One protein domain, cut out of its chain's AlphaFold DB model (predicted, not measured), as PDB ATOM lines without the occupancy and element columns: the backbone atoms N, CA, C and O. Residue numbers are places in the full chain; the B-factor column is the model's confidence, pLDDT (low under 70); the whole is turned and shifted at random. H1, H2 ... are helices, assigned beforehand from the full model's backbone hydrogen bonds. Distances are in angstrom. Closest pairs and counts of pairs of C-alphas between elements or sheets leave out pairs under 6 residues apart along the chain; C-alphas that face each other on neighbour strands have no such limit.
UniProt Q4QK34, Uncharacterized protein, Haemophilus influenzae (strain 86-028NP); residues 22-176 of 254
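Overview. This is residues 22 to 176 of the 254 residues of an uncharacterized protein of Haemophilus influenzae (strain 86-028NP) (UniProt Q4QK34). One very long helix, H1, makes the length of the model: its residues 22 to 53 stick out as a bare arm, and beyond them the chain folds back twice, H2 running along the last part of H1 and H3 running back along H2. The short helices H4, H5 and H6 form a small cluster by the start of H2 and the end of H3. The printed part has 155 residues with six named helices, H1 to H6 in order along the chain, and no named strand; the class is all helix. It is extended, with a radius of gyration of the C-alphas of 26.6 A and spans of 98 by 33 by 21 A.

Arrangement. H1, residues 22 to 85, touches H2, residues 92 to 120, with its residues 68 to 83 alone; the closest C-alphas are those of Ala 79 and Gly 99, 4.9 A apart. The two form a helical hairpin, running opposite ways at a shallow tilt of 15 degrees. H2 forms a second helical hairpin with H3, residues 124 to 145: they touch, closest at the C-alphas of Leu 118 and Gln 127, 5.6 A apart, and run opposite ways at a shallow tilt of 13 degrees. H1 and H3 are near each other, with 7 pairs of C-alphas within 10 A. H4, residues 148 to 156, touches residues 93 to 100 of H2 at a steep tilt of 62 degrees; the closest C-alphas are those of Ala 93 and Gly 156, 4.9 A apart. H5, residues 158 to 167, touches H4 at a steep tilt of 53 degrees, with the C-alphas of Phe 154 and Gly 161 closest at 4.3 A. H6, residues 172 to 175, only just touches H4, with 3 pairs of C-alphas within 8 A, the closest those of Ile 151 and Tyr 175 at 6.2 A. H1 is apart from H4, H5 and H6. The helix packing is part aligned, part crossed. In H1, H2, H3, H4 and H5 every O i to N i+4 pair is within hydrogen-bond range; H6 is too short for such a pair.

Along the chain. H1 begins at C-alpha 22, (201.374, 172.014, 80.328), and ends at C-alpha 85, (174.717, 89.676, 48.249), 92.3 A away. H2 measures 42.3 A from first to last C-alpha and H3 31.7 A. H6 ends at C-alpha 175, (168.268, 89.316, 75.900).

Size, cuts and confidence. The two C-alphas farthest apart are those of Val 22 and Gly 89, at 98.7 A. Without residues 22 to 53, which stand free, the body spans 51 by 32 by 20 A. The printed part has no cut, and no link is long. The mean pLDDT of the printed part is 75.2; 62 residues are under 70, among them residues 22 to 39 and 64 to 90.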
ATOM      1  N   VAL A  22     202.569 172.204  81.172       53.06
ATOM      2  CA  VAL A  22     201.374 172.014  80.328       53.06
ATOM      3  C   VAL A  22     201.706 171.160  79.101       53.06
ATOM      4  O   VAL A  22     200.935 170.279  78.741       53.06
ATOM      5  N   GLU A  23     202.873 171.371  78.492       50.25
ATOM      6  CA  GLU A  23     203.334 170.608  77.329       50.25
ATOM      7  C   GLU A  23     203.753 169.172  77.699       50.25
ATOM      8  O   GLU A  23     203.527 168.246  76.923       50.25
ATOM      9  N   GLN A  24     204.306 168.956  78.899       53.69
ATOM     10  CA  GLN A  24     204.532 167.619  79.462       53.69
ATOM     11  C   GLN A  24     203.220 166.947  79.866       53.69
ATOM     12  O   GLN A  24     203.027 165.792  79.519       53.69
ATOM     13  N   GLY A  25     202.287 167.672  80.492       56.66
ATOM     14  CA  GLY A  25     200.967 167.142  80.839       56.66
ATOM     15  C   GLY A  25     200.173 166.687  79.614       56.66
ATOM     16  O   GLY A  25     199.584 165.615  79.643       56.66
ATOM     17  N   TRP A  26     200.226 167.438  78.508       56.53
ATOM     18  CA  TRP A  26     199.623 167.025  77.234       56.53
ATOM     19  C   TRP A  26     200.298 165.789  76.629       56.53
ATOM     20  O   TRP A  26     199.606 164.895  76.149       56.53
ATOM     21  N   LYS A  27     201.633 165.702  76.671       56.66
ATOM     22  CA  LYS A  27     202.368 164.521  76.183       56.66
ATOM     23  C   LYS A  27     202.126 163.280  77.043       56.66
ATOM     24  O   LYS A  27     202.046 162.176  76.502       56.66
ATOM     25  N   ASP A  28     201.971 163.451  78.350       61.00
ATOM     26  CA  ASP A  28     201.633 162.371  79.276       61.00
ATOM     27  C   ASP A  28     200.189 161.893  79.050       61.00
ATOM     28  O   ASP A  28     199.948 160.693  78.976       61.00
ATOM     29  N   GLU A  29     199.239 162.802  78.813       60.28
ATOM     30  CA  GLU A  29     197.843 162.449  78.510       60.28
ATOM     31  C   GLU A  29     197.699 161.731  77.154       60.28
ATOM     32  O   GLU A  29     196.913 160.794  77.003       60.28
ATOM     33  N   GLU A  30     198.474 162.153  76.153       59.88
ATOM     34  CA  GLU A  30     198.480 161.553  74.818       59.88
ATOM     35  C   GLU A  30     199.128 160.162  74.829       59.88
ATOM     36  O   GLU A  30     198.601 159.226  74.223       59.88
ATOM     37  N   THR A  31     200.218 159.983  75.585       61.47
ATOM     38  CA  THR A  31     200.840 158.665  75.787       61.47
ATOM     39  C   THR A  31     199.958 157.726  76.607       61.47
ATOM     40  O   THR A  31     199.887 156.541  76.271       61.47
ATOM     41  N   GLN A  32     199.222 158.228  77.603       60.97
ATOM     42  CA  GLN A  32     198.229 157.443  78.343       60.97
ATOM     43  C   GLN A  32     197.082 156.982  77.447       60.97
ATOM     44  O   GLN A  32     196.769 155.796  77.432       60.97
ATOM     45  N   LYS A  33     196.518 157.868  76.617       64.50
ATOM     46  CA  LYS A  33     195.478 157.488  75.645       64.50
ATOM     47  C   LYS A  33     195.973 156.458  74.632       64.50
ATOM     48  O   LYS A  33     195.219 155.568  74.252       64.50
ATOM     49  N   LEU A  34     197.231 156.552  74.201       63.19
ATOM     50  CA  LEU A  34     197.855 155.573  73.306       63.19
ATOM     51  C   LEU A  34     198.062 154.210  73.982       63.19
ATOM     52  O   LEU A  34     197.879 153.178  73.337       63.19
ATOM     53  N   LEU A  35     198.434 154.197  75.264       64.12
ATOM     54  CA  LEU A  35     198.562 152.982  76.073       64.12
ATOM     55  C   LEU A  35     197.199 152.335  76.352       64.12
ATOM     56  O   LEU A  35     197.063 151.124  76.176       64.12
ATOM     57  N   ASP A  36     196.192 153.130  76.705       69.38
ATOM     58  CA  ASP A  36     194.809 152.684  76.910       69.38
ATOM     59  C   ASP A  36     194.200 152.144  75.612       69.38
ATOM     60  O   ASP A  36     193.543 151.106  75.597       69.38
ATOM     61  N   TRP A  37     194.464 152.802  74.481       68.44
ATOM     62  CA  TRP A  37     194.022 152.311  73.180       68.44
ATOM     63  C   TRP A  37     194.710 150.993  72.807       68.44
ATOM     64  O   TRP A  37     194.028 150.048  72.419       68.44
ATOM     65  N   LYS A  38     196.033 150.883  72.991       67.69
ATOM     66  CA  LYS A  38     196.769 149.634  72.729       67.69
ATOM     67  C   LYS A  38     196.326 148.482  73.623       67.69
ATOM     68  O   LYS A  38     196.283 147.346  73.162       67.69
ATOM     69  N   THR A  39     196.022 148.748  74.890       67.12
ATOM     70  CA  THR A  39     195.515 147.721  75.812       67.12
ATOM     71  C   THR A  39     194.096 147.305  75.441       67.12
ATOM     72  O   THR A  39     193.842 146.111  75.313       67.12
ATOM     73  N   ALA A  40     193.209 148.253  75.129       71.25
ATOM     74  CA  ALA A  40     191.864 147.948  74.640       71.25
ATOM     75  C   ALA A  40     191.870 147.183  73.302       71.25
ATOM     76  O   ALA A  40     191.011 146.334  73.066       71.25
ATOM     77  N   GLU A  41     192.819 147.472  72.411       68.06
ATOM     78  CA  GLU A  41     192.990 146.748  71.150       68.06
ATOM     79  C   GLU A  41     193.559 145.342  71.379       68.06
ATOM     80  O   GLU A  41     193.046 144.381  70.810       68.06
ATOM     81  N   ALA A  42     194.531 145.184  72.283       64.56
ATOM     82  CA  ALA A  42     195.056 143.877  72.676       64.56
ATOM     83  C   ALA A  42     193.994 142.989  73.350       64.56
ATOM     84  O   ALA A  42     193.951 141.783  73.096       64.56
ATOM     85  N   ASP A  43     193.110 143.566  74.164       63.62
ATOM     86  CA  ASP A  43     192.005 142.836  74.789       63.62
ATOM     87  C   ASP A  43     190.949 142.415  73.761       63.62
ATOM     88  O   ASP A  43     190.471 141.280  73.798       63.62
ATOM     89  N   LYS A  44     190.639 143.274  72.780       70.25
ATOM     90  CA  LYS A  44     189.792 142.897  71.637       70.25
ATOM     91  C   LYS A  44     190.429 141.795  70.798       70.25
ATOM     92  O   LYS A  44     189.721 140.885  70.379       70.25
ATOM     93  N   GLN A  45     191.742 141.852  70.584       65.62
ATOM     94  CA  GLN A  45     192.479 140.832  69.845       65.62
ATOM     95  C   GLN A  45     192.428 139.483  70.575       65.62
ATOM     96  O   GLN A  45     192.078 138.480  69.966       65.62
ATOM     97  N   ARG A  46     192.662 139.457  71.897       64.06
ATOM     98  CA  ARG A  46     192.516 138.236  72.709       64.06
ATOM     99  C   ARG A  46     191.103 137.672  72.685       64.06
ATOM    100  O   ARG A  46     190.952 136.460  72.596       64.06
ATOM    101  N   ALA A  47     190.089 138.530  72.799       67.81
ATOM    102  CA  ALA A  47     188.694 138.104  72.758       67.81
ATOM    103  C   ALA A  47     188.315 137.542  71.380       67.81
ATOM    104  O   ALA A  47     187.602 136.550  71.289       67.81
ATOM    105  N   PHE A  48     188.823 138.143  70.304       70.81
ATOM    106  CA  PHE A  48     188.635 137.631  68.953       70.81
ATOM    107  C   PHE A  48     189.339 136.282  68.760       70.81
ATOM    108  O   PHE A  48     188.727 135.343  68.259       70.81
ATOM    109  N   ASP A  49     190.590 136.158  69.208       66.06
ATOM    110  CA  ASP A  49     191.363 134.918  69.112       66.06
ATOM    111  C   ASP A  49     190.726 133.785  69.934       66.06
ATOM    112  O   ASP A  49     190.667 132.647  69.463       66.06
ATOM    113  N   SER A  50     190.191 134.083  71.126       62.31
ATOM    114  CA  SER A  50     189.476 133.098  71.947       62.31
ATOM    115  C   SER A  50     188.156 132.662  71.310       62.31
ATOM    116  O   SER A  50     187.856 131.470  71.280       62.31
ATOM    117  N   GLU A  51     187.393 133.591  70.729       67.88
ATOM    118  CA  GLU A  51     186.146 133.278  70.025       67.88
ATOM    119  C   GLU A  51     186.404 132.449  68.753       67.88
ATOM    120  O   GLU A  51     185.627 131.560  68.400       67.88
ATOM    121  N   LEU A  52     187.516 132.713  68.064       70.19
ATOM    122  CA  LEU A  52     187.932 131.975  66.873       70.19
ATOM    123  C   LEU A  52     188.400 130.555  67.234       70.19
ATOM    124  O   LEU A  52     188.059 129.604  66.527       70.19
ATOM    125  N   LEU A  53     189.101 130.397  68.361       65.94
ATOM    126  CA  LEU A  53     189.449 129.100  68.952       65.94
ATOM    127  C   LEU A  53     188.206 128.293  69.347       65.94
ATOM    128  O   LEU A  53     188.115 127.122  68.983       65.94
ATOM    129  N   ASP A  54     187.231 128.911  70.016       65.94
ATOM    130  CA  ASP A  54     185.975 128.252  70.403       65.94
ATOM    131  C   ASP A  54     185.163 127.803  69.174       65.94
ATOM    132  O   ASP A  54     184.711 126.659  69.090       65.94
ATOM    133  N   LYS A  55     185.047 128.663  68.151       70.75
ATOM    134  CA  LYS A  55     184.388 128.310  66.880       70.75
ATOM    135  C   LYS A  55     185.094 127.164  66.165       70.75
ATOM    136  O   LYS A  55     184.428 126.254  65.671       70.75
ATOM    137  N   LYS A  56     186.429 127.185  66.114       70.12
ATOM    138  CA  LYS A  56     187.222 126.113  65.504       70.12
ATOM    139  C   LYS A  56     187.026 124.793  66.249       70.12
ATOM    140  O   LYS A  56     186.808 123.768  65.610       70.12
ATOM    141  N   TYR A  57     187.037 124.839  67.578       67.06
ATOM    142  CA  TYR A  57     186.820 123.672  68.423       67.06
ATOM    143  C   TYR A  57     185.434 123.053  68.197       67.06
ATOM    144  O   TYR A  57     185.327 121.857  67.924       67.06
ATOM    145  N   LYS A  58     184.372 123.869  68.214       68.94
ATOM    146  CA  LYS A  58     183.000 123.423  67.906       68.94
ATOM    147  C   LYS A  58     182.901 122.794  66.519       68.94
ATOM    148  O   LYS A  58     182.330 121.718  66.376       68.94
ATOM    149  N   HIS A  59     183.502 123.431  65.519       69.12
ATOM    150  CA  HIS A  59     183.499 122.928  64.151       69.12
ATOM    151  C   HIS A  59     184.223 121.578  64.020       69.12
ATOM    152  O   HIS A  59     183.699 120.665  63.388       69.12
ATOM    153  N   GLU A  60     185.408 121.411  64.617       66.44
ATOM    154  CA  GLU A  60     186.121 120.123  64.628       66.44
ATOM    155  C   GLU A  60     185.287 119.021  65.297       66.44
ATOM    156  O   GLU A  60     185.233 117.891  64.807       66.44
ATOM    157  N   PHE A  61     184.572 119.376  66.363       69.12
ATOM    158  CA  PHE A  61     183.687 118.467  67.077       69.12
ATOM    159  C   PHE A  61     182.491 118.009  66.231       69.12
ATOM    160  O   PHE A  61     182.184 116.818  66.171       69.12
ATOM    161  N   GLU A  62     181.822 118.941  65.550       68.19
ATOM    162  CA  GLU A  62     180.716 118.637  64.635       68.19
ATOM    163  C   GLU A  62     181.176 117.740  63.483       68.19
ATOM    164  O   GLU A  62     180.490 116.786  63.112       68.19
ATOM    165  N   LEU A  63     182.364 118.003  62.937       70.06
ATOM    166  CA  LEU A  63     182.907 117.252  61.810       70.06
ATOM    167  C   LEU A  63     183.217 115.798  62.191       70.06
ATOM    168  O   LEU A  63     182.900 114.877  61.433       70.06
ATOM    169  N   GLU A  64     183.779 115.575  63.379       67.25
ATOM    170  CA  GLU A  64     183.979 114.230  63.925       67.25
ATOM    171  C   GLU A  64     182.660 113.520  64.244       67.25
ATOM    172  O   GLU A  64     182.526 112.323  63.974       67.25
ATOM    173  N   ASP A  65     181.654 114.234  64.752       65.31
ATOM    174  CA  ASP A  65     180.337 113.645  64.991       65.31
ATOM    175  C   ASP A  65     179.660 113.199  63.691       65.31
ATOM    176  O   ASP A  65     179.155 112.081  63.569       65.31
ATOM    177  N   HIS A  66     179.692 114.048  62.666       63.97
ATOM    178  CA  HIS A  66     179.175 113.690  61.353       63.97
ATOM    179  C   HIS A  66     179.929 112.504  60.755       63.97
ATOM    180  O   HIS A  66     179.313 111.606  60.176       63.97
ATOM    181  N   ARG A  67     181.253 112.460  60.919       67.38
ATOM    182  CA  ARG A  67     182.076 111.350  60.441       67.38
ATOM    183  C   ARG A  67     181.720 110.036  61.135       67.38
ATOM    184  O   ARG A  67     181.472 109.052  60.444       67.38
ATOM    185  N   THR A  68     181.634 110.022  62.461       63.00
ATOM    186  CA  THR A  68     181.294 108.816  63.239       63.00
ATOM    187  C   THR A  68     179.889 108.310  62.914       63.00
ATOM    188  O   THR A  68     179.705 107.125  62.636       63.00
ATOM    189  N   ARG A  69     178.897 109.200  62.812       63.50
ATOM    190  CA  ARG A  69     177.534 108.844  62.373       63.50
ATOM    191  C   ARG A  69     177.494 108.274  60.957       63.50
ATOM    192  O   ARG A  69     176.751 107.320  60.694       63.50
ATOM    193  N   ASN A  70     178.299 108.822  60.052       66.31
ATOM    194  CA  ASN A  70     178.446 108.292  58.701       66.31
ATOM    195  C   ASN A  70     179.128 106.921  58.703       66.31
ATOM    196  O   ASN A  70     178.700 106.045  57.960       66.31
ATOM    197  N   GLU A  71     180.135 106.699  59.549       64.12
ATOM    198  CA  GLU A  71     180.805 105.404  59.701       64.12
ATOM    199  C   GLU A  71     179.860 104.342  60.280       64.12
ATOM    200  O   GLU A  71     179.787 103.243  59.730       64.12
ATOM    201  N   ILE A  72     179.050 104.679  61.292       60.06
ATOM    202  CA  ILE A  72     177.985 103.807  61.822       60.06
ATOM    203  C   ILE A  72     176.980 103.465  60.719       60.06
ATOM    204  O   ILE A  72     176.651 102.298  60.498       60.06
ATOM    205  N   SER A  73     176.515 104.477  59.986       58.28
ATOM    206  CA  SER A  73     175.563 104.295  58.888       58.28
ATOM    207  C   SER A  73     176.153 103.447  57.760       58.28
ATOM    208  O   SER A  73     175.470 102.583  57.212       58.28
ATOM    209  N   ALA A  74     177.434 103.639  57.441       62.75
ATOM    210  CA  ALA A  74     178.154 102.879  56.431       62.75
ATOM    211  C   ALA A  74     178.410 101.434  56.870       62.75
ATOM    212  O   ALA A  74     178.257 100.531  56.052       62.75
ATOM    213  N   ALA A  75     178.760 101.185  58.134       60.22
ATOM    214  CA  ALA A  75     178.913  99.840  58.687       60.22
ATOM    215  C   ALA A  75     177.572  99.094  58.684       60.22
ATOM    216  O   ALA A  75     177.483  97.979  58.167       60.22
ATOM    217  N   ALA A  76     176.499  99.751  59.133       58.94
ATOM    218  CA  ALA A  76     175.145  99.209  59.074       58.94
ATOM    219  C   ALA A  76     174.697  98.928  57.627       58.94
ATOM    220  O   ALA A  76     174.103  97.885  57.344       58.94
ATOM    221  N   ALA A  77     175.005  99.823  56.683       56.00
ATOM    222  CA  ALA A  77     174.706  99.630  55.266       56.00
ATOM    223  C   ALA A  77     175.531  98.491  54.651       56.00
ATOM    224  O   ALA A  77     174.970  97.645  53.958       56.00
ATOM    225  N   LYS A  78     176.836  98.414  54.936       59.62
ATOM    226  CA  LYS A  78     177.711  97.326  54.481       59.62
ATOM    227  C   LYS A  78     177.236  95.977  55.002       59.62
ATOM    228  O   LYS A  78     177.168  95.049  54.208       59.62
ATOM    229  N   ALA A  79     176.843  95.883  56.272       58.19
ATOM    230  CA  ALA A  79     176.280  94.663  56.845       58.19
ATOM    231  C   ALA A  79     174.970  94.247  56.149       58.19
ATOM    232  O   ALA A  79     174.772  93.078  55.830       58.19
ATOM    233  N   ARG A  80     174.091  95.207  55.825       56.53
ATOM    234  CA  ARG A  80     172.853  94.939  55.067       56.53
ATOM    235  C   ARG A  80     173.121  94.502  53.626       56.53
ATOM    236  O   ARG A  80     172.435  93.620  53.111       56.53
ATOM    237  N   ILE A  81     174.094  95.118  52.960       56.53
ATOM    238  CA  ILE A  81     174.473  94.785  51.581       56.53
ATOM    239  C   ILE A  81     175.166  93.416  51.550       56.53
ATOM    240  O   ILE A  81     174.796  92.564  50.748       56.53
ATOM    241  N   SER A  82     176.108  93.141  52.454       55.78
ATOM    242  CA  SER A  82     176.759  91.829  52.539       55.78
ATOM    243  C   SER A  82     175.765  90.715  52.898       55.78
ATOM    244  O   SER A  82     175.856  89.616  52.341       55.78
ATOM    245  N   ALA A  83     174.759  90.998  53.737       52.16
ATOM    246  CA  ALA A  83     173.638  90.092  53.993       52.16
ATOM    247  C   ALA A  83     172.868  89.745  52.712       52.16
ATOM    248  O   ALA A  83     172.635  88.567  52.452       52.16
ATOM    249  N   ARG A  84     172.561  90.741  51.870       54.25
ATOM    250  CA  ARG A  84     171.815  90.541  50.616       54.25
ATOM    251  C   ARG A  84     172.608  89.868  49.495       54.25
ATOM    252  O   ARG A  84     171.994  89.203  48.668       54.25
ATOM    253  N   TYR A  85     173.929  90.051  49.434       46.09
ATOM    254  CA  TYR A  85     174.717  89.676  48.249       46.09
ATOM    255  C   TYR A  85     175.760  88.571  48.456       46.09
ATOM    256  O   TYR A  85     176.295  88.081  47.461       46.09
ATOM    257  N   SER A  86     176.062  88.124  49.682       44.03
ATOM    258  CA  SER A  86     177.047  87.040  49.833       44.03
ATOM    259  C   SER A  86     176.486  85.690  49.350       44.03
ATOM    260  O   SER A  86     175.547  85.139  49.919       44.03
ATOM    261  N   HIS A  87     177.097  85.191  48.270       48.12
ATOM    262  CA  HIS A  87     176.956  83.848  47.691       48.12
ATOM    263  C   HIS A  87     177.975  82.852  48.297       48.12
ATOM    264  O   HIS A  87     178.276  81.821  47.700       48.12
ATOM    265  N   GLY A  88     178.545  83.168  49.467       44.22
ATOM    266  CA  GLY A  88     179.493  82.327  50.208       44.22
ATOM    267  C   GLY A  88     178.894  81.908  51.549       44.22
ATOM    268  O   GLY A  88     178.129  82.672  52.126       44.22
ATOM    269  N   GLY A  89     179.223  80.703  52.021       51.97
ATOM    270  CA  GLY A  89     178.563  79.959  53.111       51.97
ATOM    271  C   GLY A  89     178.538  80.562  54.526       51.97
ATOM    272  O   GLY A  89     178.426  79.806  55.487       51.97
ATOM    273  N   GLU A  90     178.625  81.882  54.682       58.97
ATOM    274  CA  GLU A  90     178.337  82.572  55.940       58.97
ATOM    275  C   GLU A  90     176.827  82.741  56.127       58.97
ATOM    276  O   GLU A  90     176.131  83.336  55.295       58.97
ATOM    277  N   SER A  91     176.328  82.241  57.257       73.88
ATOM    278  CA  SER A  91     174.925  82.370  57.644       73.88
ATOM    279  C   SER A  91     174.545  83.844  57.809       73.88
ATOM    280  O   SER A  91     175.330  84.654  58.302       73.88
ATOM    281  N   GLU A  92     173.313  84.206  57.448       75.25
ATOM    282  CA  GLU A  92     172.759  85.552  57.653       75.25
ATOM    283  C   GLU A  92     172.916  86.027  59.112       75.25
ATOM    284  O   GLU A  92     173.216  87.192  59.370       75.25
ATOM    285  N   ALA A  93     172.839  85.098  60.068       74.56
ATOM    286  CA  ALA A  93     173.085  85.362  61.480       74.56
ATOM    287  C   ALA A  93     174.519  85.837  61.782       74.56
ATOM    288  O   ALA A  93     174.704  86.735  62.600       74.56
ATOM    289  N   GLN A  94     175.534  85.284  61.108       73.31
ATOM    290  CA  GLN A  94     176.932  85.701  61.285       73.31
ATOM    291  C   GLN A  94     177.164  87.111  60.739       73.31
ATOM    292  O   GLN A  94     177.874  87.905  61.353       73.31
ATOM    293  N   LYS A  95     176.516  87.456  59.624       76.25
ATOM    294  CA  LYS A  95     176.615  88.789  59.013       76.25
ATOM    295  C   LYS A  95     175.931  89.854  59.864       76.25
ATOM    296  O   LYS A  95     176.493  90.926  60.082       76.25
ATOM    297  N   ASN A  96     174.745  89.538  60.383       80.81
ATOM    298  CA  ASN A  96     174.021  90.416  61.295       80.81
ATOM    299  C   ASN A  96     174.811  90.629  62.594       80.81
ATOM    300  O   ASN A  96     174.941  91.768  63.042       80.81
ATOM    301  N   LEU A  97     175.403  89.563  63.150       82.62
ATOM    302  CA  LEU A  97     176.296  89.661  64.305       82.62
ATOM    303  C   LEU A  97     177.499  90.562  64.010       82.62
ATOM    304  O   LEU A  97     177.781  91.455  64.801       82.62
ATOM    305  N   LEU A  98     178.182  90.358  62.880       82.56
ATOM    306  CA  LEU A  98     179.341  91.163  62.491       82.56
ATOM    307  C   LEU A  98     178.983  92.650  62.362       82.56
ATOM    308  O   LEU A  98     179.721  93.508  62.837       82.56
ATOM    309  N   GLY A  99     177.842  92.968  61.749       78.94
ATOM    310  CA  GLY A  99     177.361  94.347  61.660       78.94
ATOM    311  C   GLY A  99     177.083  94.962  63.033       78.94
ATOM    312  O   GLY A  99     177.445  96.114  63.285       78.94
ATOM    313  N   ALA A 100     176.479  94.188  63.937       82.94
ATOM    314  CA  ALA A 100     176.183  94.636  65.290       82.94
ATOM    315  C   ALA A 100     177.451  94.860  66.129       82.94
ATOM    316  O   ALA A 100     177.570  95.884  66.802       82.94
ATOM    317  N   THR A 101     178.432  93.959  66.045       82.56
ATOM    318  CA  THR A 101     179.712  94.102  66.756       82.56
ATOM    319  C   THR A 101     180.563  95.235  66.192       82.56
ATOM    320  O   THR A 101     181.146  95.983  66.969       82.56
ATOM    321  N   GLN A 102     180.591  95.433  64.870       82.50
ATOM    322  CA  GLN A 102     181.263  96.584  64.257       82.50
ATOM    323  C   GLN A 102     180.639  97.906  64.701       82.50
ATOM    324  O   GLN A 102     181.361  98.847  65.017       82.50
ATOM    325  N   THR A 103     179.307  97.973  64.775       82.88
ATOM    326  CA  THR A 103     178.606  99.174  65.246       82.88
ATOM    327  C   THR A 103     178.965  99.494  66.699       82.88
ATOM    328  O   THR A 103     179.251 100.647  67.013       82.88
ATOM    329  N   LEU A 104     179.026  98.482  67.575       83.94
ATOM    330  CA  LEU A 104     179.519  98.658  68.948       83.94
ATOM    331  C   LEU A 104     180.979  99.118  68.985       83.94
ATOM    332  O   LEU A 104     181.292 100.043  69.725       83.94
ATOM    333  N   GLY A 105     181.841  98.538  68.147       78.62
ATOM    334  CA  GLY A 105     183.246  98.931  68.051       78.62
ATOM    335  C   GLY A 105     183.446 100.395  67.642       78.62
ATOM    336  O   GLY A 105     184.372 101.036  68.129       78.62
ATOM    337  N   ILE A 106     182.562 100.953  66.806       82.25
ATOM    338  CA  ILE A 106     182.604 102.381  66.449       82.25
ATOM    339  C   ILE A 106     182.248 103.253  67.660       82.25
ATOM    340  O   ILE A 106     182.969 104.210  67.942       82.25
ATOM    341  N   TYR A 107     181.197 102.904  68.410       85.50
ATOM    342  CA  TYR A 107     180.870 103.612  69.654       85.50
ATOM    343  C   TYR A 107     182.009 103.521  70.675       85.50
ATOM    344  O   TYR A 107     182.372 104.533  71.267       85.50
ATOM    345  N   ASP A 108     182.601 102.338  70.854       87.00
ATOM    346  CA  ASP A 108     183.719 102.128  71.784       87.00
ATOM    347  C   ASP A 108     184.944 102.963  71.380       87.00
ATOM    348  O   ASP A 108     185.558 103.613  72.227       87.00
ATOM    349  N   SER A 109     185.263 103.025  70.083       82.81
ATOM    350  CA  SER A 109     186.350 103.867  69.573       82.81
ATOM    351  C   SER A 109     186.076 105.360  69.764       82.81
ATOM    352  O   SER A 109     187.002 106.103  70.081       82.81
ATOM    353  N   GLN A 110     184.832 105.810  69.570       84.94
ATOM    354  CA  GLN A 110     184.442 107.206  69.784       84.94
ATOM    355  C   GLN A 110     184.485 107.584  71.268       84.94
ATOM    356  O   GLN A 110     184.929 108.673  71.621       84.94
ATOM    357  N   LEU A 111     184.048 106.688  72.154       89.69
ATOM    358  CA  LEU A 111     184.157 106.896  73.597       89.69
ATOM    359  C   LEU A 111     185.619 106.975  74.028       89.69
ATOM    360  O   LEU A 111     185.974 107.877  74.780       89.69
ATOM    361  N   HIS A 112     186.470 106.087  73.514       88.94
ATOM    362  CA  HIS A 112     187.896 106.107  73.817       88.94
ATOM    363  C   HIS A 112     188.559 107.416  73.373       88.94
ATOM    364  O   HIS A 112     189.228 108.055  74.181       88.94
ATOM    365  N   SER A 113     188.307 107.872  72.141       83.94
ATOM    366  CA  SER A 113     188.887 109.127  71.642       83.94
ATOM    367  C   SER A 113     188.394 110.352  72.417       83.94
ATOM    368  O   SER A 113     189.175 111.257  72.710       83.94
ATOM    369  N   LEU A 114     187.118 110.386  72.813       87.62
ATOM    370  CA  LEU A 114     186.589 111.445  73.674       87.62
ATOM    371  C   LEU A 114     187.208 111.399  75.078       87.62
ATOM    372  O   LEU A 114     187.489 112.453  75.643       87.62
ATOM    373  N   GLN A 115     187.467 110.211  75.628       90.50
ATOM    374  CA  GLN A 115     188.132 110.042  76.924       90.50
ATOM    375  C   GLN A 115     189.592 110.528  76.884       90.50
ATOM    376  O   GLN A 115     190.055 111.189  77.818       90.50
ATOM    377  N   GLU A 116     190.309 110.240  75.795       90.12
ATOM    378  CA  GLU A 116     191.661 110.755  75.549       90.12
ATOM    379  C   GLU A 116     191.652 112.285  75.446       90.12
ATOM    380  O   GLU A 116     192.426 112.954  76.130       90.12
ATOM    381  N   LYS A 117     190.716 112.855  74.671       84.88
ATOM    382  CA  LYS A 117     190.534 114.312  74.564       84.88
ATOM    383  C   LYS A 117     190.200 114.955  75.905       84.88
ATOM    384  O   LYS A 117     190.773 115.992  76.224       84.88
ATOM    385  N   LEU A 118     189.318 114.347  76.700       89.44
ATOM    386  CA  LEU A 118     188.980 114.831  78.042       89.44
ATOM    387  C   LEU A 118     190.225 114.896  78.932       89.44
ATOM    388  O   LEU A 118     190.414 115.874  79.646       89.44
ATOM    389  N   SER A 119     191.078 113.872  78.857       87.12
ATOM    390  CA  SER A 119     192.302 113.778  79.657       87.12
ATOM    391  C   SER A 119     193.380 114.777  79.218       87.12
ATOM    392  O   SER A 119     194.195 115.189  80.037       87.12
ATOM    393  N   ALA A 120     193.388 115.163  77.939       87.75
ATOM    394  CA  ALA A 120     194.349 116.105  77.360       87.75
ATOM    395  C   ALA A 120     193.888 117.577  77.393       87.75
ATOM    396  O   ALA A 120     194.675 118.473  77.094       87.75
ATOM    397  N   THR A 121     192.619 117.840  77.714       84.69
ATOM    398  CA  THR A 121     192.044 119.193  77.730       84.69
ATOM    399  C   THR A 121     192.213 119.813  79.112       84.69
ATOM    400  O   THR A 121     191.765 119.235  80.096       84.69
ATOM    401  N   GLU A 122     192.817 121.000  79.202       83.94
ATOM    402  CA  GLU A 122     193.002 121.728  80.471       83.94
ATOM    403  C   GLU A 122     191.859 122.710  80.772       83.94
ATOM    404  O   GLU A 122     191.579 123.010  81.934       83.94
ATOM    405  N   ASP A 123     191.177 123.198  79.732       90.00
ATOM    406  CA  ASP A 123     190.076 124.147  79.870       90.00
ATOM    407  C   ASP A 123     188.824 123.483  80.465       90.00
ATOM    408  O   ASP A 123     188.333 122.460  79.980       90.00
ATOM    409  N   LYS A 124     188.282 124.088  81.525       85.12
ATOM    410  CA  LYS A 124     187.181 123.510  82.303       85.12
ATOM    411  C   LYS A 124     185.845 123.521  81.556       85.12
ATOM    412  O   LYS A 124     185.022 122.628  81.768       85.12
ATOM    413  N   GLU A 125     185.600 124.511  80.703       81.88
ATOM    414  CA  GLU A 125     184.373 124.574  79.905       81.88
ATOM    415  C   GLU A 125     184.403 123.516  78.799       81.88
ATOM    416  O   GLU A 125     183.425 122.786  78.608       81.88
ATOM    417  N   GLN A 126     185.558 123.345  78.156       79.44
ATOM    418  CA  GLN A 126     185.783 122.295  77.167       79.44
ATOM    419  C   GLN A 126     185.723 120.897  77.797       79.44
ATOM    420  O   GLN A 126     185.057 120.017  77.251       79.44
ATOM    421  N   GLN A 127     186.314 120.687  78.979       86.56
ATOM    422  CA  GLN A 127     186.183 119.429  79.723       86.56
ATOM    423  C   GLN A 127     184.713 119.073  79.986       86.56
ATOM    424  O   GLN A 127     184.298 117.937  79.746       86.56
ATOM    425  N   ASN A 128     183.902 120.040  80.430       87.06
ATOM    426  CA  ASN A 128     182.475 119.820  80.669       87.06
ATOM    427  C   ASN A 128     181.719 119.468  79.378       87.06
ATOM    428  O   ASN A 128     180.864 118.579  79.393       87.06
ATOM    429  N   ALA A 129     182.041 120.121  78.259       83.38
ATOM    430  CA  ALA A 129     181.441 119.822  76.961       83.38
ATOM    431  C   ALA A 129     181.795 118.403  76.473       83.38
ATOM    432  O   ALA A 129     180.908 117.657  76.045       83.38
ATOM    433  N   ILE A 130     183.063 117.994  76.601       83.44
ATOM    434  CA  ILE A 130     183.510 116.636  76.257       83.44
ATOM    435  C   ILE A 130     182.823 115.606  77.162       83.44
ATOM    436  O   ILE A 130     182.296 114.611  76.664       83.44
ATOM    437  N   ALA A 131     182.759 115.852  78.474       89.81
ATOM    438  CA  ALA A 131     182.098 114.961  79.426       89.81
ATOM    439  C   ALA A 131     180.603 114.787  79.112       89.81
ATOM    440  O   ALA A 131     180.088 113.666  79.106       89.81
ATOM    441  N   ALA A 132     179.903 115.875  78.774       90.00
ATOM    442  CA  ALA A 132     178.516 115.811  78.323       90.00
ATOM    443  C   ALA A 132     178.369 114.950  77.058       90.00
ATOM    444  O   ALA A 132     177.413 114.178  76.943       90.00
ATOM    445  N   ARG A 133     179.334 115.018  76.130       85.38
ATOM    446  CA  ARG A 133     179.313 114.173  74.934       85.38
ATOM    447  C   ARG A 133     179.576 112.706  75.232       85.38
ATOM    448  O   ARG A 133     178.867 111.867  74.686       85.38
ATOM    449  N   ILE A 134     180.540 112.392  76.095       90.56
ATOM    450  CA  ILE A 134     180.809 111.013  76.535       90.56
ATOM    451  C   ILE A 134     179.529 110.384  77.088       90.56
ATOM    452  O   ILE A 134     179.185 109.261  76.715       90.56
ATOM    453  N   ASN A 135     178.774 111.130  77.899       93.12
ATOM    454  CA  ASN A 135     177.493 110.672  78.433       93.12
ATOM    455  C   ASN A 135     176.450 110.443  77.326       93.12
ATOM    456  O   ASN A 135     175.766 109.422  77.330       93.12
ATOM    457  N   ALA A 136     176.349 111.356  76.354       89.12
ATOM    458  CA  ALA A 136     175.424 111.211  75.231       89.12
ATOM    459  C   ALA A 136     175.753 109.992  74.348       89.12
ATOM    460  O   ALA A 136     174.863 109.200  74.045       89.12
ATOM    461  N   VAL A 137     177.025 109.799  73.984       87.06
ATOM    462  CA  VAL A 137     177.479 108.660  73.165       87.06
ATOM    463  C   VAL A 137     177.316 107.344  73.928       87.06
ATOM    464  O   VAL A 137     176.842 106.361  73.363       87.06
ATOM    465  N   SER A 138     177.625 107.328  75.228       90.88
ATOM    466  CA  SER A 138     177.382 106.166  76.093       90.88
ATOM    467  C   SER A 138     175.898 105.788  76.108       90.88
ATOM    468  O   SER A 138     175.554 104.619  75.934       90.88
ATOM    469  N   ALA A 139     175.005 106.776  76.220       92.50
ATOM    470  CA  ALA A 139     173.564 106.548  76.168       92.50
ATOM    471  C   ALA A 139     173.091 106.050  74.790       92.50
ATOM    472  O   ALA A 139     172.248 105.155  74.718       92.50
ATOM    473  N   GLU A 140     173.625 106.581  73.683       89.31
ATOM    474  CA  GLU A 140     173.324 106.084  72.330       89.31
ATOM    475  C   GLU A 140     173.768 104.624  72.149       89.31
ATOM    476  O   GLU A 140     172.994 103.804  71.641       89.31
ATOM    477  N   ARG A 141     174.965 104.274  72.632       93.00
ATOM    478  CA  ARG A 141     175.492 102.904  72.639       93.00
ATOM    479  C   ARG A 141     174.612 101.957  73.455       93.00
ATOM    480  O   ARG A 141     174.264 100.874  72.984       93.00
ATOM    481  N   GLU A 142     174.206 102.355  74.658       92.31
ATOM    482  CA  GLU A 142     173.267 101.573  75.470       92.31
ATOM    483  C   GLU A 142     171.913 101.399  74.779       92.31
ATOM    484  O   GLU A 142     171.344 100.307  74.767       92.31
ATOM    485  N   ASN A 143     171.386 102.467  74.178       92.81
ATOM    486  CA  ASN A 143     170.135 102.413  73.434       92.81
ATOM    487  C   ASN A 143     170.242 101.479  72.231       92.81
ATOM    488  O   ASN A 143     169.288 100.760  71.945       92.81
ATOM    489  N   TYR A 144     171.396 101.438  71.560       89.12
ATOM    490  CA  TYR A 144     171.668 100.496  70.479       89.12
ATOM    491  C   TYR A 144     171.593  99.035  70.950       89.12
ATOM    492  O   TYR A 144     170.949  98.220  70.287       89.12
ATOM    493  N   LEU A 145     172.163  98.713  72.119       91.69
ATOM    494  CA  LEU A 145     172.089  97.375  72.727       91.69
ATOM    495  C   LEU A 145     170.669  96.967  73.140       91.69
ATOM    496  O   LEU A 145     170.368  95.775  73.199       91.69
ATOM    497  N   LYS A 146     169.792  97.935  73.419       92.62
ATOM    498  CA  LYS A 146     168.381  97.700  73.768       92.62
ATOM    499  C   LYS A 146     167.488  97.489  72.540       92.62
ATOM    500  O   LYS A 146     166.332  97.100  72.703       92.62
ATOM    501  N   ARG A 147     167.972  97.752  71.319       90.69
ATOM    502  CA  ARG A 147     167.126  97.638  70.125       90.69
ATOM    503  C   ARG A 147     166.793  96.172  69.805       90.69
ATOM    504  O   ARG A 147     167.681  95.320  69.874       90.69
ATOM    505  N   PRO A 148     165.544  95.865  69.403       87.50
ATOM    506  CA  PRO A 148     165.135  94.498  69.081       87.50
ATOM    507  C   PRO A 148     165.944  93.850  67.951       87.50
ATOM    508  O   PRO A 148     166.218  92.655  68.011       87.50
ATOM    509  N   ASP A 149     166.336  94.623  66.935       86.75
ATOM    510  CA  ASP A 149     167.147  94.160  65.804       86.75
ATOM    511  C   ASP A 149     168.572  93.801  66.238       86.75
ATOM    512  O   ASP A 149     169.066  92.732  65.880       86.75
ATOM    513  N   THR A 150     169.195  94.633  67.075       87.44
ATOM    514  CA  THR A 150     170.494  94.336  67.691       87.44
ATOM    515  C   THR A 150     170.412  93.057  68.523       87.44
ATOM    516  O   THR A 150     171.195  92.132  68.314       87.44
ATOM    517  N   ILE A 151     169.426  92.948  69.419       90.19
ATOM    518  CA  ILE A 151     169.230  91.751  70.255       90.19
ATOM    519  C   ILE A 151     169.018  90.504  69.381       90.19
ATOM    520  O   ILE A 151     169.604  89.457  69.654       90.19
ATOM    521  N   ALA A 152     168.220  90.603  68.315       87.38
ATOM    522  CA  ALA A 152     167.994  89.505  67.377       87.38
ATOM    523  C   ALA A 152     169.276  89.090  66.634       87.38
ATOM    524  O   ALA A 152     169.519  87.892  66.477       87.38
ATOM    525  N   ALA A 153     170.114  90.049  66.228       87.31
ATOM    526  CA  ALA A 153     171.398  89.783  65.584       87.31
ATOM    527  C   ALA A 153     172.341  88.983  66.495       87.31
ATOM    528  O   ALA A 153     172.923  87.990  66.058       87.31
ATOM    529  N   PHE A 154     172.435  89.355  67.776       89.00
ATOM    530  CA  PHE A 154     173.221  88.600  68.754       89.00
ATOM    531  C   PHE A 154     172.600  87.225  69.052       89.00
ATOM    532  O   PHE A 154     173.310  86.221  69.029       89.00
ATOM    533  N   LYS A 155     171.275  87.124  69.219       88.44
ATOM    534  CA  LYS A 155     170.589  85.830  69.415       88.44
ATOM    535  C   LYS A 155     170.807  84.846  68.278       88.44
ATOM    536  O   LYS A 155     171.010  83.659  68.531       88.44
ATOM    537  N   GLY A 156     170.775  85.329  67.037       82.88
ATOM    538  CA  GLY A 156     170.953  84.496  65.848       82.88
ATOM    539  C   GLY A 156     172.291  83.751  65.822       82.88
ATOM    540  O   GLY A 156     172.385  82.690  65.211       82.88
ATOM    541  N   ALA A 157     173.310  84.263  66.516       81.44
ATOM    542  CA  ALA A 157     174.637  83.660  66.598       81.44
ATOM    543  C   ALA A 157     174.817  82.663  67.761       81.44
ATOM    544  O   ALA A 157     175.934  82.209  68.025       81.44
ATOM    545  N   GLY A 158     173.744  82.313  68.477       82.56
ATOM    546  CA  GLY A 158     173.775  81.314  69.545       82.56
ATOM    547  C   GLY A 158     174.669  81.715  70.724       82.56
ATOM    548  O   GLY A 158     174.650  82.861  71.177       82.56
ATOM    549  N   GLN A 159     175.456  80.765  71.240       81.62
ATOM    550  CA  GLN A 159     176.291  80.963  72.436       81.62
ATOM    551  C   GLN A 159     177.342  82.067  72.258       81.62
ATOM    552  O   GLN A 159     177.592  82.834  73.185       81.62
ATOM    553  N   MET A 160     177.925  82.187  71.061       80.81
ATOM    554  CA  MET A 160     178.903  83.234  70.767       80.81
ATOM    555  C   MET A 160     178.260  84.622  70.828       80.81
ATOM    556  O   MET A 160     178.806  85.530  71.447       80.81
ATOM    557  N   GLY A 161     177.079  84.782  70.230       84.12
ATOM    558  CA  GLY A 161     176.358  86.050  70.275       84.12
ATOM    559  C   GLY A 161     175.892  86.420  71.681       84.12
ATOM    560  O   GLY A 161     175.989  87.582  72.064       84.12
ATOM    561  N   GLN A 162     175.494  85.436  72.491       86.25
ATOM    562  CA  GLN A 162     175.180  85.653  73.905       86.25
ATOM    563  C   GLN A 162     176.395  86.160  74.688       86.25
ATOM    564  O   GLN A 162     176.276  87.130  75.435       86.25
ATOM    565  N   ALA A 163     177.557  85.524  74.510       80.94
ATOM    566  CA  ALA A 163     178.788  85.937  75.172       80.94
ATOM    567  C   ALA A 163     179.161  87.376  74.787       80.94
ATOM    568  O   ALA A 163     179.385  88.196  75.671       80.94
ATOM    569  N   LEU A 164     179.133  87.697  73.489       86.19
ATOM    570  CA  LEU A 164     179.452  89.033  72.981       86.19
ATOM    571  C   LEU A 164     178.473  90.106  73.468       86.19
ATOM    572  O   LEU A 164     178.897  91.205  73.820       86.19
ATOM    573  N   TYR A 165     177.177  89.794  73.514       88.81
ATOM    574  CA  TYR A 165     176.163  90.719  74.018       88.81
ATOM    575  C   TYR A 165     176.371  91.018  75.506       88.81
ATOM    576  O   TYR A 165     176.348  92.178  75.914       88.81
ATOM    577  N   MET A 166     176.648  89.983  76.304       86.38
ATOM    578  CA  MET A 166     176.927  90.123  77.732       86.38
ATOM    579  C   MET A 166     178.208  90.931  77.982       86.38
ATOM    580  O   MET A 166     178.184  91.890  78.750       86.38
ATOM    581  N   THR A 167     179.313  90.599  77.307       83.62
ATOM    582  CA  THR A 167     180.582  91.340  77.443       83.62
ATOM    583  C   THR A 167     180.483  92.767  76.916       83.62
ATOM    584  O   THR A 167     181.172  93.651  77.407       83.62
ATOM    585  N   GLY A 168     179.605  93.009  75.941       79.06
ATOM    586  CA  GLY A 168     179.317  94.337  75.408       79.06
ATOM    587  C   GLY A 168     178.520  95.239  76.356       79.06
ATOM    588  O   GLY A 168     178.299  96.400  76.015       79.06
ATOM    589  N   GLY A 169     178.098  94.743  77.526       85.44
ATOM    590  CA  GLY A 169     177.270  95.482  78.488       85.44
ATOM    591  C   GLY A 169     175.770  95.415  78.187       85.44
ATOM    592  O   GLY A 169     175.002  96.254  78.650       85.44
ATOM    593  N   GLY A 170     175.339  94.448  77.375       87.12
ATOM    594  CA  GLY A 170     173.936  94.233  77.055       87.12
ATOM    595  C   GLY A 170     173.135  93.724  78.256       87.12
ATOM    596  O   GLY A 170     173.622  92.941  79.073       87.12
ATOM    597  N   ASN A 171     171.872  94.146  78.355       90.00
ATOM    598  CA  ASN A 171     170.999  93.711  79.440       90.00
ATOM    599  C   ASN A 171     170.480  92.289  79.174       90.00
ATOM    600  O   ASN A 171     169.644  92.072  78.292       90.00
ATOM    601  N   MET A 172     170.941  91.327  79.971       89.19
ATOM    602  CA  MET A 172     170.555  89.923  79.831       89.19
ATOM    603  C   MET A 172     169.073  89.652  80.115       89.19
ATOM    604  O   MET A 172     168.554  88.673  79.585       89.19
ATOM    605  N   ASP A 173     168.374  90.525  80.844       87.44
ATOM    606  CA  ASP A 173     166.920  90.427  81.023       87.44
ATOM    607  C   ASP A 173     166.163  90.792  79.739       87.44
ATOM    608  O   ASP A 173     165.117  90.219  79.450       87.44
ATOM    609  N   LEU A 174     166.699  91.712  78.927       86.12
ATOM    610  CA  LEU A 174     166.157  92.010  77.594       86.12
ATOM    611  C   LEU A 174     166.568  90.943  76.577       86.12
ATOM    612  O   LEU A 174     165.812  90.620  75.657       86.12
ATOM    613  N   TYR A 175     167.770  90.391  76.741       87.12
ATOM    614  CA  TYR A 175     168.268  89.316  75.900       87.12
ATOM    615  C   TYR A 175     167.470  88.034  76.120       87.12
ATOM    616  O   TYR A 175     166.951  87.468  75.173       87.12
ATOM    617  N   ASN A 176     167.276  87.588  77.352       86.19
ATOM    618  CA  ASN A 176     166.464  86.423  77.675       86.19
ATOM    619  C   ASN A 176     165.261  86.887  78.495       86.19
ATOM    620  O   ASN A 176     165.260  86.695  79.712       86.19
TER     621      ASN A 176